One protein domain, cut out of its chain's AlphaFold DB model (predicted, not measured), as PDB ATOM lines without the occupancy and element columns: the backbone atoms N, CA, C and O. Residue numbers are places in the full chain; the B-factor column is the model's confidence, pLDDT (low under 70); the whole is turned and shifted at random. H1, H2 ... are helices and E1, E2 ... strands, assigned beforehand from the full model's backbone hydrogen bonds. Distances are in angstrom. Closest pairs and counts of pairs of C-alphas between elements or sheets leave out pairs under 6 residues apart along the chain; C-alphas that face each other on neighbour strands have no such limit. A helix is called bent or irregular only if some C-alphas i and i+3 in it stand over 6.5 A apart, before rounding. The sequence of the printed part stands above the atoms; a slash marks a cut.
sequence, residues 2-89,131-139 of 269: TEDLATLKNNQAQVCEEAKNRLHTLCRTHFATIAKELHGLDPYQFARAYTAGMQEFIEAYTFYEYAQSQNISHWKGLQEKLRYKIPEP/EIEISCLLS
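Overview. This is residues 2 to 89 and 131 to 139 of the 269 residues of the protein "Translin associated factor x" of Culex quinquefasciatus (UniProt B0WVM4). Two long helices, H1 and H3, run opposite ways and lie side by side over only part of their length, while the first part of H1, residues 2 to 11, sticks out as a bare arm. Beyond the far end of H1 the short helix H2 continues in nearly the same direction, a small ribbon of two strands, E1 and E2, sits beside H2, and the short helix H4 lies crosswise close to the end of H1. The printed part has 97 residues, in the order H1, H2, H3, H4, E1, E2; the sheet, order E1 - E2, is antiparallel, and the class is mostly helix. The whole is loose, with a radius of gyration of the C-alphas of 16.5 A, and spans 58 by 26 by 20 A, the arm adding to its length.

Arrangement. Look first at the sheet: E1, residues 83 to 87, and E2, residues 131 to 135, are antiparallel neighbours at 149 degrees. Check N 84 and O 134, 2.8 A apart, and N 132 and O 86, also 2.8 A, both within hydrogen-bond range. Next find H2, residues 30 to 37, where the C-alphas of Ala 35 and Ser 135 are its closest to E2, at 5.2 A. H1, residues 2 to 28, and H2 meet only through their link. H1 touches H3, residues 43 to 69, at a shallow tilt of 19 degrees, opposite ways; the closest C-alphas are those of Leu 23 and Tyr 61, 6.9 A apart. H1 touches H3 with its residues 16 to 23 alone, and H3 touches H1 with its residues 57 to 68 alone. H3 is irregular, with C-alphas 49 and 52 7.6 A apart and a kink of 74 degrees near residue 50. H4, residues 75 to 81, is close to H1 but not clearly touching it, about perpendicular at 74 degrees; the closest C-alphas, of Cys 27 and Lys 81, are 7.1 A apart. H3 and E1 are apart. Every O i to N i+4 pair is within hydrogen-bond range in H1 and H2, against 18 of 23 in H3 and 2 of 3 in H4.

Along the chain. Find C-alpha 2 at (-4.396, 17.616, 16.276); from there H1 runs 39.4 A to C-alpha 28. H3 starts at C-alpha 43, (-8.553, 29.122, -35.273), and covers 32.2 A. E1 is 13.8 A long, and E2, 12.9 A long, ends at C-alpha 135, (-14.767, 25.987, -29.263).

Size, cuts and confidence. The C-alphas farthest apart are those of Thr 2 and Pro 89, 58.4 A. Without residues 2 to 11, which stand free, the body spans 43 by 26 by 19 A. Residues 90 to 130 are not printed, and C-alphas 89 and 131 are 9.7 A apart across this cut. Of the links printed whole, none is long. The mean pLDDT of the printed part is 88.7; residues 2 to 9 and 88 to 89 are under 70.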
ATOM      1  N   THR A   2      -3.340  18.177  17.150       54.88
ATOM      2  CA  THR A   2      -4.396  17.616  16.276       54.88
ATOM      3  C   THR A   2      -5.309  18.686  15.669       54.88
ATOM      4  O   THR A   2      -5.645  18.597  14.490       54.88
ATOM      5  N   GLU A   3      -5.659  19.722  16.434       58.69
ATOM      6  CA  GLU A   3      -6.512  20.835  15.979       58.69
ATOM      7  C   GLU A   3      -5.828  21.720  14.917       58.69
ATOM      8  O   GLU A   3      -6.459  22.113  13.933       58.69
ATOM      9  N   ASP A   4      -4.518  21.958  15.043       60.81
ATOM     10  CA  ASP A   4      -3.737  22.755  14.083       60.81
ATOM     11  C   ASP A   4      -3.688  22.085  12.700       60.81
ATOM     12  O   ASP A   4      -3.916  22.722  11.670       60.81
ATOM     13  N   LEU A   5      -3.458  20.766  12.676       61.53
ATOM     14  CA  LEU A   5      -3.443  19.960  11.452       61.53
ATOM     15  C   LEU A   5      -4.827  19.879  10.792       61.53
ATOM     16  O   LEU A   5      -4.913  19.879   9.564       61.53
ATOM     17  N   ALA A   6      -5.906  19.826  11.577       62.41
ATOM     18  CA  ALA A   6      -7.270  19.876  11.051       62.41
ATOM     19  C   ALA A   6      -7.575  21.240  10.406       62.41
ATOM     20  O   ALA A   6      -8.135  21.299   9.309       62.41
ATOM     21  N   THR A   7      -7.137  22.328  11.042       67.88
ATOM     22  CA  THR A   7      -7.332  23.702  10.557       67.88
ATOM     23  C   THR A   7      -6.552  23.958   9.263       67.88
ATOM     24  O   THR A   7      -7.114  24.454   8.288       67.88
ATOM     25  N   LEU A   8      -5.287  23.526   9.193       62.75
ATOM     26  CA  LEU A   8      -4.467  23.603   7.976       62.75
ATOM     27  C   LEU A   8      -5.077  22.821   6.801       62.75
ATOM     28  O   LEU A   8      -5.114  23.333   5.681       62.75
ATOM     29  N   LYS A   9      -5.600  21.614   7.048       67.12
ATOM     30  CA  LYS A   9      -6.277  20.801   6.019       67.12
ATOM     31  C   LYS A   9      -7.577  21.443   5.528       67.12
ATOM     32  O   LYS A   9      -7.836  21.432   4.327       67.12
ATOM     33  N   ASN A  10      -8.359  22.047   6.426       72.44
ATOM     34  CA  ASN A  10      -9.564  22.798   6.064       72.44
ATOM     35  C   ASN A  10      -9.219  23.996   5.157       72.44
ATOM     36  O   ASN A  10      -9.806  24.155   4.089       72.44
ATOM     37  N   ASN A  11      -8.190  24.770   5.517       84.88
ATOM     38  CA  ASN A  11      -7.729  25.908   4.718       84.88
ATOM     39  C   ASN A  11      -7.240  25.476   3.323       84.88
ATOM     40  O   ASN A  11      -7.591  26.107   2.328       84.88
ATOM     41  N   GLN A  12      -6.483  24.377   3.218       82.38
ATOM     42  CA  GLN A  12      -6.057  23.838   1.918       82.38
ATOM     43  C   GLN A  12      -7.248  23.422   1.042       82.38
ATOM     44  O   GLN A  12      -7.267  23.748  -0.145       82.38
ATOM     45  N   ALA A  13      -8.256  22.753   1.612       86.62
ATOM     46  CA  ALA A  13      -9.462  22.362   0.883       86.62
ATOM     47  C   ALA A  13     -10.254  23.582   0.371       86.62
ATOM     48  O   ALA A  13     -10.667  23.600  -0.789       86.62
ATOM     49  N   GLN A  14     -10.400  24.624   1.198       90.44
ATOM     50  CA  GLN A  14     -11.056  25.879   0.815       90.44
ATOM     51  C   GLN A  14     -10.321  26.582  -0.334       90.44
ATOM     52  O   GLN A  14     -10.951  26.937  -1.330       90.44
ATOM     53  N   VAL A  15      -8.991  26.706  -0.252       92.00
ATOM     54  CA  VAL A  15      -8.163  27.297  -1.321       92.00
ATOM     55  C   VAL A  15      -8.262  26.492  -2.624       92.00
ATOM     56  O   VAL A  15      -8.328  27.080  -3.703       92.00
ATOM     57  N   CYS A  16      -8.326  25.156  -2.552       90.06
ATOM     58  CA  CYS A  16      -8.498  24.314  -3.740       90.06
ATOM     59  C   CYS A  16      -9.870  24.513  -4.404       90.06
ATOM     60  O   CYS A  16      -9.942  24.651  -5.625       90.06
ATOM     61  N   GLU A  17     -10.955  24.565  -3.626       92.75
ATOM     62  CA  GLU A  17     -12.300  24.791  -4.166       92.75
ATOM     63  C   GLU A  17     -12.461  26.229  -4.698       92.75
ATOM     64  O   GLU A  17     -13.088  26.440  -5.737       92.75
ATOM     65  N   GLU A  18     -11.833  27.226  -4.066       95.12
ATOM     66  CA  GLU A  18     -11.774  28.589  -4.599       95.12
ATOM     67  C   GLU A  18     -11.023  28.641  -5.943       95.12
ATOM     68  O   GLU A  18     -11.534  29.198  -6.919       95.12
ATOM     69  N   ALA A  19      -9.840  28.023  -6.031       94.75
ATOM     70  CA  ALA A  19      -9.049  27.967  -7.260       94.75
ATOM     71  C   ALA A  19      -9.826  27.303  -8.411       94.75
ATOM     72  O   ALA A  19      -9.898  27.849  -9.513       94.75
ATOM     73  N   LYS A  20     -10.489  26.176  -8.139       94.25
ATOM     74  CA  LYS A  20     -11.392  25.480  -9.068       94.25
ATOM     75  C   LYS A  20     -12.537  26.375  -9.552       94.25
ATOM     76  O   LYS A  20     -12.807  26.421 -10.752       94.25
ATOM     77  N   ASN A  21     -13.184  27.123  -8.656       95.88
ATOM     78  CA  ASN A  21     -14.267  28.046  -9.014       95.88
ATOM     79  C   ASN A  21     -13.775  29.229  -9.866       95.88
ATOM     80  O   ASN A  21     -14.447  29.616 -10.830       95.88
ATOM     81  N   ARG A  22     -12.573  29.751  -9.587       96.12
ATOM     82  CA  ARG A  22     -11.905  30.752 -10.435       96.12
ATOM     83  C   ARG A  22     -11.605  30.180 -11.830       96.12
ATOM     84  O   ARG A  22     -12.005  30.781 -12.822       96.12
ATOM     85  N   LEU A  23     -11.012  28.984 -11.924       95.19
ATOM     86  CA  LEU A  23     -10.732  28.292 -13.195       95.19
ATOM     87  C   LEU A  23     -12.009  28.007 -14.011       95.19
ATOM     88  O   LEU A  23     -12.046  28.256 -15.217       95.19
ATOM     89  N   HIS A  24     -13.080  27.536 -13.366       94.19
ATOM     90  CA  HIS A  24     -14.380  27.321 -14.011       94.19
ATOM     91  C   HIS A  24     -15.014  28.630 -14.500       94.19
ATOM     92  O   HIS A  24     -15.640  28.644 -15.562       94.19
ATOM     93  N   THR A  25     -14.833  29.731 -13.765       95.88
ATOM     94  CA  THR A  25     -15.252  31.064 -14.216       95.88
ATOM     95  C   THR A  25     -14.491  31.468 -15.479       95.88
ATOM     96  O   THR A  25     -15.140  31.802 -16.465       95.88
ATOM     97  N   LEU A  26     -13.156  31.324 -15.514       95.12
ATOM     98  CA  LEU A  26     -12.347  31.618 -16.711       95.12
ATOM     99  C   LEU A  26     -12.816  30.840 -17.953       95.12
ATOM    100  O   LEU A  26     -12.926  31.416 -19.036       95.12
ATOM    101  N   CYS A  27     -13.145  29.552 -17.788       93.69
ATOM    102  CA  CYS A  27     -13.695  28.720 -18.864       93.69
ATOM    103  C   CYS A  27     -15.046  29.245 -19.371       93.69
ATOM    104  O   CYS A  27     -15.298  29.219 -20.571       93.69
ATOM    105  N   ARG A  28     -15.926  29.710 -18.477       92.94
ATOM    106  CA  ARG A  28     -17.290  30.158 -18.817       92.94
ATOM    107  C   ARG A  28     -17.365  31.588 -19.345       92.94
ATOM    108  O   ARG A  28     -18.305  31.891 -20.073       92.94
ATOM    109  N   THR A  29     -16.428  32.457 -18.969       93.94
ATOM    110  CA  THR A  29     -16.409  33.866 -19.382       93.94
ATOM    111  C   THR A  29     -15.384  34.097 -20.489       93.94
ATOM    112  O   THR A  29     -15.756  34.159 -21.656       93.94
ATOM    113  N   HIS A  30     -14.097  34.181 -20.156       94.25
ATOM    114  CA  HIS A  30     -13.051  34.639 -21.074       94.25
ATOM    115  C   HIS A  30     -12.859  33.703 -22.270       94.25
ATOM    116  O   HIS A  30     -12.902  34.161 -23.409       94.25
ATOM    117  N   PHE A  31     -12.723  32.393 -22.042       94.81
ATOM    118  CA  PHE A  31     -12.570  31.441 -23.149       94.81
ATOM    119  C   PHE A  31     -13.844  31.294 -23.993       94.81
ATOM    120  O   PHE A  31     -13.748  31.078 -25.200       94.81
ATOM    121  N   ALA A  32     -15.027  31.500 -23.404       93.50
ATOM    122  CA  ALA A  32     -16.284  31.544 -24.147       93.50
ATOM    123  C   ALA A  32     -16.404  32.811 -25.015       93.50
ATOM    124  O   ALA A  32     -16.928  32.736 -26.124       93.50
ATOM    125  N   THR A  33     -15.903  33.963 -24.553       93.75
ATOM    126  CA  THR A  33     -15.808  35.187 -25.368       93.75
ATOM    127  C   THR A  33     -14.830  34.998 -26.526       93.75
ATOM    128  O   THR A  33     -15.212  35.233 -27.667       93.75
ATOM    129  N   ILE A  34     -13.632  34.453 -26.275       93.56
ATOM    130  CA  ILE A  34     -12.654  34.135 -27.335       93.56
ATOM    131  C   ILE A  34     -13.261  33.166 -28.364       93.56
ATOM    132  O   ILE A  34     -13.142  33.380 -29.565       93.56
ATOM    133  N   ALA A  35     -13.967  32.121 -27.920       93.00
ATOM    134  CA  ALA A  35     -14.625  31.178 -28.826       93.00
ATOM    135  C   ALA A  35     -15.747  31.825 -29.668       93.00
ATOM    136  O   ALA A  35     -15.984  31.390 -30.794       93.00
ATOM    137  N   LYS A  36     -16.437  32.851 -29.142       92.69
ATOM    138  CA  LYS A  36     -17.440  33.638 -29.885       92.69
ATOM    139  C   LYS A  36     -16.788  34.558 -30.917       92.69
ATOM    140  O   LYS A  36     -17.262  34.612 -32.044       92.69
ATOM    141  N   GLU A  37     -15.712  35.251 -30.548       92.50
ATOM    142  CA  GLU A  37     -14.967  36.148 -31.447       92.50
ATOM    143  C   GLU A  37     -14.300  35.391 -32.603       92.50
ATOM    144  O   GLU A  37     -14.251  35.888 -33.724       92.50
ATOM    145  N   LEU A  38     -13.832  34.164 -32.353       90.56
ATOM    146  CA  LEU A  38     -13.239  33.289 -33.368       90.56
ATOM    147  C   LEU A  38     -14.275  32.472 -34.164       90.56
ATOM    148  O   LEU A  38     -13.896  31.642 -34.994       90.56
ATOM    149  N   HIS A  39     -15.578  32.673 -33.941       90.75
ATOM    150  CA  HIS A  39     -16.606  31.919 -34.649       90.75
ATOM    151  C   HIS A  39     -16.611  32.245 -36.153       90.75
ATOM    152  O   HIS A  39     -16.768  33.393 -36.559       90.75
ATOM    153  N   GLY A  40     -16.456  31.213 -36.989       86.75
ATOM    154  CA  GLY A  40     -16.396  31.353 -38.449       86.75
ATOM    155  C   GLY A  40     -15.033  31.788 -39.005       86.75
ATOM    156  O   GLY A  40     -14.904  31.930 -40.220       86.75
ATOM    157  N   LEU A  41     -14.017  31.966 -38.153       90.44
ATOM    158  CA  LEU A  41     -12.635  32.271 -38.540       90.44
ATOM    159  C   LEU A  41     -11.747  31.017 -38.453       90.44
ATOM    160  O   LEU A  41     -12.101  30.050 -37.780       90.44
ATOM    161  N   ASP A  42     -10.577  31.028 -39.105       90.00
ATOM    162  CA  ASP A  42      -9.567  29.975 -38.914       90.00
ATOM    163  C   ASP A  42      -8.947  30.082 -37.503       90.00
ATOM    164  O   ASP A  42      -8.272  31.077 -37.207       90.00
ATOM    165  N   PRO A  43      -9.106  29.072 -36.623       87.25
ATOM    166  CA  PRO A  43      -8.553  29.122 -35.273       87.25
ATOM    167  C   PRO A  43      -7.020  29.209 -35.233       87.25
ATOM    168  O   PRO A  43      -6.469  29.749 -34.270       87.25
ATOM    169  N   TYR A  44      -6.319  28.697 -36.254       90.62
ATOM    170  CA  TYR A  44      -4.853  28.709 -36.302       90.62
ATOM    171  C   TYR A  44      -4.288  30.086 -36.655       90.62
ATOM    172  O   TYR A  44      -3.237  30.459 -36.128       90.62
ATOM    173  N   GLN A  45      -5.000  30.873 -37.469       92.19
ATOM    174  CA  GLN A  45      -4.626  32.246 -37.816       92.19
ATOM    175  C   GLN A  45      -4.478  33.131 -36.566       92.19
ATOM    176  O   GLN A  45      -3.541  33.926 -36.471       92.19
ATOM    177  N   PHE A  46      -5.365  32.954 -35.581       91.31
ATOM    178  CA  PHE A  46      -5.406  33.756 -34.354       91.31
ATOM    179  C   PHE A  46      -4.812  33.058 -33.121       91.31
ATOM    180  O   PHE A  46      -4.721  33.681 -32.065       91.31
ATOM    181  N   ALA A  47      -4.330  31.813 -33.235       88.50
ATOM    182  CA  ALA A  47      -3.746  31.052 -32.119       88.50
ATOM    183  C   ALA A  47      -2.652  31.827 -31.356       88.50
ATOM    184  O   ALA A  47      -2.572  31.784 -30.127       88.50
ATOM    185  N   ARG A  48      -1.839  32.620 -32.071       91.06
ATOM    186  CA  ARG A  48      -0.781  33.444 -31.463       91.06
ATOM    187  C   ARG A  48      -1.282  34.613 -30.606       91.06
ATOM    188  O   ARG A  48      -0.480  35.154 -29.853       91.06
ATOM    189  N   ALA A  49      -2.555  35.000 -30.702       93.81
ATOM    190  CA  ALA A  49      -3.123  36.075 -29.891       93.81
ATOM    191  C   ALA A  49      -3.422  35.623 -28.450       93.81
ATOM    192  O   ALA A  49      -3.254  36.409 -27.521       93.81
ATOM    193  N   TYR A  50      -3.816  34.357 -28.252       93.56
ATOM    194  CA  TYR A  50      -4.226  33.821 -26.945       93.56
ATOM    195  C   TYR A  50      -3.331  32.690 -26.401       93.56
ATOM    196  O   TYR A  50      -3.472  32.342 -25.232       93.56
ATOM    197  N   THR A  51      -2.376  32.161 -27.182       94.62
ATOM    198  CA  THR A  51      -1.388  31.130 -26.764       94.62
ATOM    199  C   THR A  51      -0.769  31.386 -25.381       94.62
ATOM    200  O   THR A  51      -0.716  30.472 -24.564       94.62
ATOM    201  N   ALA A  52      -0.384  32.627 -25.058       95.19
ATOM    202  CA  ALA A  52       0.222  32.955 -23.764       95.19
ATOM    203  C   ALA A  52      -0.759  32.776 -22.588       95.19
ATOM    204  O   ALA A  52      -0.428  32.115 -21.607       95.19
ATOM    205  N   GLY A  53      -1.985  33.297 -22.712       96.00
ATOM    206  CA  GLY A  53      -3.034  33.116 -21.701       96.00
ATOM    207  C   GLY A  53      -3.531  31.669 -21.611       96.00
ATOM    208  O   GLY A  53      -3.873  31.202 -20.529       96.00
ATOM    209  N   MET A  54      -3.512  30.934 -22.727       95.75
ATOM    210  CA  MET A  54      -3.787  29.495 -22.759       95.75
ATOM    211  C   MET A  54      -2.707  28.704 -22.001       95.75
ATOM    212  O   MET A  54      -3.045  27.826 -21.214       95.75
ATOM    213  N   GLN A  55      -1.423  29.038 -22.169       96.50
ATOM    214  CA  GLN A  55      -0.321  28.406 -21.432       96.50
ATOM    215  C   GLN A  55      -0.388  28.703 -19.923       96.50
ATOM    216  O   GLN A  55      -0.313  27.757 -19.141       96.50
ATOM    217  N   GLU A  56      -0.619  29.958 -19.506       97.44
ATOM    218  CA  GLU A  56      -0.808  30.305 -18.079       97.44
ATOM    219  C   GLU A  56      -2.059  29.624 -17.479       97.44
ATOM    220  O   GLU A  56      -2.030  29.144 -16.344       97.44
ATOM    221  N   PHE A  57      -3.156  29.504 -18.240       96.94
ATOM    222  CA  PHE A  57      -4.338  28.747 -17.813       96.94
ATOM    223  C   PHE A  57      -4.042  27.251 -17.638       96.94
ATOM    224  O   PHE A  57      -4.484  26.656 -16.658       96.94
ATOM    225  N   ILE A  58      -3.283  26.644 -18.555       96.88
ATOM    226  CA  ILE A  58      -2.888  25.232 -18.471       96.88
ATOM    227  C   ILE A  58      -1.944  24.999 -17.286       96.88
ATOM    228  O   ILE A  58      -2.144  24.030 -16.556       96.88
ATOM    229  N   GLU A  59      -0.974  25.883 -17.042       97.19
ATOM    230  CA  GLU A  59      -0.116  25.848 -15.849       97.19
ATOM    231  C   GLU A  59      -0.968  25.862 -14.567       97.19
ATOM    232  O   GLU A  59      -0.872  24.947 -13.748       97.19
ATOM    233  N   ALA A  60      -1.880  26.830 -14.428       96.75
ATOM    234  CA  ALA A  60      -2.749  26.950 -13.256       96.75
ATOM    235  C   ALA A  60      -3.713  25.758 -13.090       96.75
ATOM    236  O   ALA A  60      -3.903  25.254 -11.980       96.75
ATOM    237  N   TYR A  61      -4.314  25.286 -14.186       95.50
ATOM    238  CA  TYR A  61      -5.256  24.167 -14.179       95.50
ATOM    239  C   TYR A  61      -4.565  22.841 -13.823       95.50
ATOM    240  O   TYR A  61      -5.050  22.092 -12.975       95.50
ATOM    241  N   THR A  62      -3.400  22.565 -14.413       96.00
ATOM    242  CA  THR A  62      -2.634  21.344 -14.118       96.00
ATOM    243  C   THR A  62      -1.963  21.392 -12.743       96.00
ATOM    244  O   THR A  62      -1.856  20.354 -12.094       96.00
ATOM    245  N   PHE A  63      -1.614  22.577 -12.226       95.88
ATOM    246  CA  PHE A  63      -1.176  22.738 -10.835       95.88
ATOM    247  C   PHE A  63      -2.302  22.454  -9.832       95.88
ATOM    248  O   PHE A  63      -2.057  21.826  -8.802       95.88
ATOM    249  N   TYR A  64      -3.541  22.849 -10.143       94.44
ATOM    250  CA  TYR A  64      -4.721  22.487  -9.353       94.44
ATOM    251  C   TYR A  64      -4.952  20.961  -9.330       94.44
ATOM    252  O   TYR A  64      -5.082  20.381  -8.250       94.44
ATOM    253  N   GLU A  65      -4.936  20.288 -10.488       93.50
ATOM    254  CA  GLU A  65      -5.090  18.822 -10.549       93.50
ATOM    255  C   GLU A  65      -3.965  18.090  -9.803       93.50
ATOM    256  O   GLU A  65      -4.220  17.132  -9.064       93.50
ATOM    257  N   TYR A  66      -2.734  18.596  -9.924       94.06
ATOM    258  CA  TYR A  66      -1.572  18.108  -9.195       94.06
ATOM    259  C   TYR A  66      -1.738  18.252  -7.673       94.06
ATOM    260  O   TYR A  66      -1.521  17.291  -6.931       94.06
ATOM    261  N   ALA A  67      -2.171  19.425  -7.202       90.44
ATOM    262  CA  ALA A  67      -2.402  19.694  -5.783       90.44
ATOM    263  C   ALA A  67      -3.516  18.819  -5.179       90.44
ATOM    264  O   ALA A  67      -3.448  18.502  -3.994       90.44
ATOM    265  N   GLN A  68      -4.507  18.408  -5.980       87.69
ATOM    266  CA  GLN A  68      -5.612  17.558  -5.530       87.69
ATOM    267  C   GLN A  68      -5.327  16.049  -5.641       87.69
ATOM    268  O   GLN A  68      -5.813  15.282  -4.812       87.69
ATOM    269  N   SER A  69      -4.597  15.604  -6.672       82.75
ATOM    270  CA  SER A  69      -4.548  14.181  -7.062       82.75
ATOM    271  C   SER A  69      -3.174  13.642  -7.482       82.75
ATOM    272  O   SER A  69      -3.066  12.462  -7.810       82.75
ATOM    273  N   GLN A  70      -2.131  14.484  -7.503       77.62
ATOM    274  CA  GLN A  70      -0.789  14.164  -8.027       77.62
ATOM    275  C   GLN A  70      -0.762  13.672  -9.494       77.62
ATOM    276  O   GLN A  70       0.262  13.174  -9.963       77.62
ATOM    277  N   ASN A  71      -1.856  13.837 -10.246       85.06
ATOM    278  CA  ASN A  71      -2.003  13.396 -11.632       85.06
ATOM    279  C   ASN A  71      -2.454  14.570 -12.526       85.06
ATOM    280  O   ASN A  71      -3.020  15.541 -12.030       85.06
ATOM    281  N   ILE A  72      -2.184  14.488 -13.830       90.88
ATOM    282  CA  ILE A  72      -2.563  15.496 -14.833       90.88
ATOM    283  C   ILE A  72      -3.537  14.862 -15.829       90.88
ATOM    284  O   ILE A  72      -3.240  13.829 -16.430       90.88
ATOM    285  N   SER A  73      -4.675  15.514 -16.070       89.12
ATOM    286  CA  SER A  73      -5.627  15.099 -17.101       89.12
ATOM    287  C   SER A  73      -5.046  15.226 -18.510       89.12
ATOM    288  O   SER A  73      -4.382  16.200 -18.864       89.12
ATOM    289  N   HIS A  74      -5.368  14.269 -19.380       93.00
ATOM    290  CA  HIS A  74      -4.994  14.337 -20.792       93.00
ATOM    291  C   HIS A  74      -5.658  15.538 -21.498       93.00
ATOM    292  O   HIS A  74      -6.858  15.764 -21.332       93.00
ATOM    293  N   TRP A  75      -4.913  16.249 -22.358       93.56
ATOM    294  CA  TRP A  75      -5.324  17.519 -22.992       93.56
ATOM    295  C   TRP A  75      -6.722  17.514 -23.635       93.56
ATOM    296  O   TRP A  75      -7.434  18.513 -23.568       93.56
ATOM    297  N   LYS A  76      -7.163  16.379 -24.202       94.19
ATOM    298  CA  LYS A  76      -8.522  16.213 -24.760       94.19
ATOM    299  C   LYS A  76      -9.630  16.504 -23.738       94.19
ATOM    300  O   LYS A  76     -10.635  17.103 -24.098       94.19
ATOM    301  N   GLY A  77      -9.442  16.115 -22.476       92.00
ATOM    302  CA  GLY A  77     -10.401  16.391 -21.403       92.00
ATOM    303  C   GLY A  77     -10.480  17.875 -21.038       92.00
ATOM    304  O   GLY A  77     -11.516  18.329 -20.563       92.00
ATOM    305  N   LEU A  78      -9.415  18.642 -21.298       92.62
ATOM    306  CA  LEU A  78      -9.411  20.097 -21.144       92.62
ATOM    307  C   LEU A  78     -10.014  20.791 -22.375       92.62
ATOM    308  O   LEU A  78     -10.812  21.707 -22.214       92.62
ATOM    309  N   GLN A  79      -9.734  20.300 -23.588       94.31
ATOM    310  CA  GLN A  79     -10.373  20.771 -24.825       94.31
ATOM    311  C   GLN A  79     -11.905  20.632 -24.781       94.31
ATOM    312  O   GLN A  79     -12.606  21.531 -25.241       94.31
ATOM    313  N   GLU A  80     -12.429  19.551 -24.193       93.56
ATOM    314  CA  GLU A  80     -13.873  19.349 -24.002       93.56
ATOM    315  C   GLU A  80     -14.503  20.430 -23.103       93.56
ATOM    316  O   GLU A  80     -15.621  20.872 -23.345       93.56
ATOM    317  N   LYS A  81     -13.769  20.926 -22.096       92.56
ATOM    318  CA  LYS A  81     -14.223  22.018 -21.211       92.56
ATOM    319  C   LYS A  81     -14.219  23.394 -21.888       92.56
ATOM    320  O   LYS A  81     -14.800  24.331 -21.345       92.56
ATOM    321  N   LEU A  82     -13.567  23.506 -23.047       93.38
ATOM    322  CA  LEU A  82     -13.486  24.707 -23.884       93.38
ATOM    323  C   LEU A  82     -14.363  24.601 -25.150       93.38
ATOM    324  O   LEU A  82     -14.177  25.355 -26.109       93.38
ATOM    325  N   ARG A  83     -15.311  23.655 -25.155       93.56
ATOM    326  CA  ARG A  83     -16.393  23.524 -26.134       93.56
ATOM    327  C   ARG A  83     -17.671  24.131 -25.558       93.56
ATOM    328  O   ARG A  83     -18.020  23.897 -24.403       93.56
ATOM    329  N   TYR A  84     -18.392  24.885 -26.381       92.75
ATOM    330  CA  TYR A  84     -19.622  25.572 -26.006       92.75
ATOM    331  C   TYR A  84     -20.691  25.367 -27.074       92.75
ATOM    332  O   TYR A  84     -20.393  25.199 -28.256       92.75
ATOM    333  N   LYS A  85     -21.952  25.432 -26.656       90.12
ATOM    334  CA  LYS A  85     -23.112  25.430 -27.543       90.12
ATOM    335  C   LYS A  85     -23.773  26.799 -27.487       90.12
ATOM    336  O   LYS A  85     -23.965  27.335 -26.396       90.12
ATOM    337  N   ILE A  86     -24.102  27.361 -28.644       84.25
ATOM    338  CA  ILE A  86     -24.788  28.649 -28.769       84.25
ATOM    339  C   ILE A  86     -26.002  28.472 -29.693       84.25
ATOM    340  O   ILE A  86     -25.858  27.865 -30.755       84.25
ATOM    341  N   PRO A  87     -27.194  28.978 -29.330       79.56
ATOM    342  CA  PRO A  87     -28.340  28.987 -30.239       79.56
ATOM    343  C   PRO A  87     -28.060  29.876 -31.461       79.56
ATOM    344  O   PRO A  87     -27.532  30.978 -31.305       79.56
ATOM    345  N   GLU A  88     -28.423  29.423 -32.666       67.44
ATOM    346  CA  GLU A  88     -28.241  30.205 -33.901       67.44
ATOM    347  C   GLU A  88     -28.795  31.642 -33.762       67.44
ATOM    348  O   GLU A  88     -29.953  31.819 -33.362       67.44
ATOM    349  N   PRO A  89     -28.029  32.688 -34.141       60.69
ATOM    350  CA  PRO A  89     -28.593  34.022 -34.284       60.69
ATOM    351  C   PRO A  89     -29.652  33.995 -35.394       60.69
ATOM    352  O   PRO A  89     -29.393  33.527 -36.506       60.69
ATOM    353  N   GLU A 131     -28.560  24.427 -32.550       81.44
ATOM    354  CA  GLU A 131     -27.394  24.720 -31.724       81.44
ATOM    355  C   GLU A 131     -26.143  24.704 -32.608       81.44
ATOM    356  O   GLU A 131     -25.828  23.686 -33.225       81.44
ATOM    357  N   ILE A 132     -25.407  25.814 -32.646       84.44
ATOM    358  CA  ILE A 132     -24.048  25.851 -33.184       84.44
ATOM    359  C   ILE A 132     -23.086  25.433 -32.072       84.44
ATOM    360  O   ILE A 132     -23.088  25.999 -30.975       84.44
ATOM    361  N   GLU A 133     -22.219  24.472 -32.374       87.56
ATOM    362  CA  GLU A 133     -21.052  24.172 -31.551       87.56
ATOM    363  C   GLU A 133     -19.911  25.140 -31.894       87.56
ATOM    364  O   GLU A 133     -19.520  25.278 -33.055       87.56
ATOM    365  N   ILE A 134     -19.359  25.800 -30.878       90.62
ATOM    366  CA  ILE A 134     -18.139  26.605 -30.977       90.62
ATOM    367  C   ILE A 134     -17.098  26.080 -29.985       90.62
ATOM    368  O   ILE A 134     -17.437  25.456 -28.979       90.62
ATOM    369  N   SER A 135     -15.817  26.349 -30.220       90.75
ATOM    370  CA  SER A 135     -14.767  25.987 -29.263       90.75
ATOM    371  C   SER A 135     -13.605  26.969 -29.294       90.75
ATOM    372  O   SER A 135     -13.315  27.574 -30.324       90.75
ATOM    373  N   CYS A 136     -12.929  27.119 -28.155       92.06
ATOM    374  CA  CYS A 136     -11.596  27.707 -28.125       92.06
ATOM    375  C   CYS A 136     -10.588  26.580 -28.397       92.06
ATOM    376  O   CYS A 136     -10.579  25.572 -27.684       92.06
ATOM    377  N   LEU A 137      -9.775  26.713 -29.449       93.00
ATOM    378  CA  LEU A 137      -8.807  25.684 -29.828       93.00
ATOM    379  C   LEU A 137      -7.652  25.644 -28.819       93.00
ATOM    380  O   LEU A 137      -6.923  26.616 -28.647       93.00
ATOM    381  N   LEU A 138      -7.438  24.487 -28.202       94.25
ATOM    382  CA  LEU A 138      -6.294  24.213 -27.346       94.25
ATOM    383  C   LEU A 138      -5.276  23.394 -28.145       94.25
ATOM    384  O   LEU A 138      -5.445  22.193 -28.363       94.25
ATOM    385  N   SER A 139      -4.207  24.049 -28.602       93.38
ATOM    386  CA  SER A 139      -3.127  23.369 -29.320       93.38
ATOM    387  C   SER A 139      -2.428  22.356 -28.402       93.38
ATOM    388  O   SER A 139      -2.014  22.728 -27.299       93.38
TER     389      SER A 139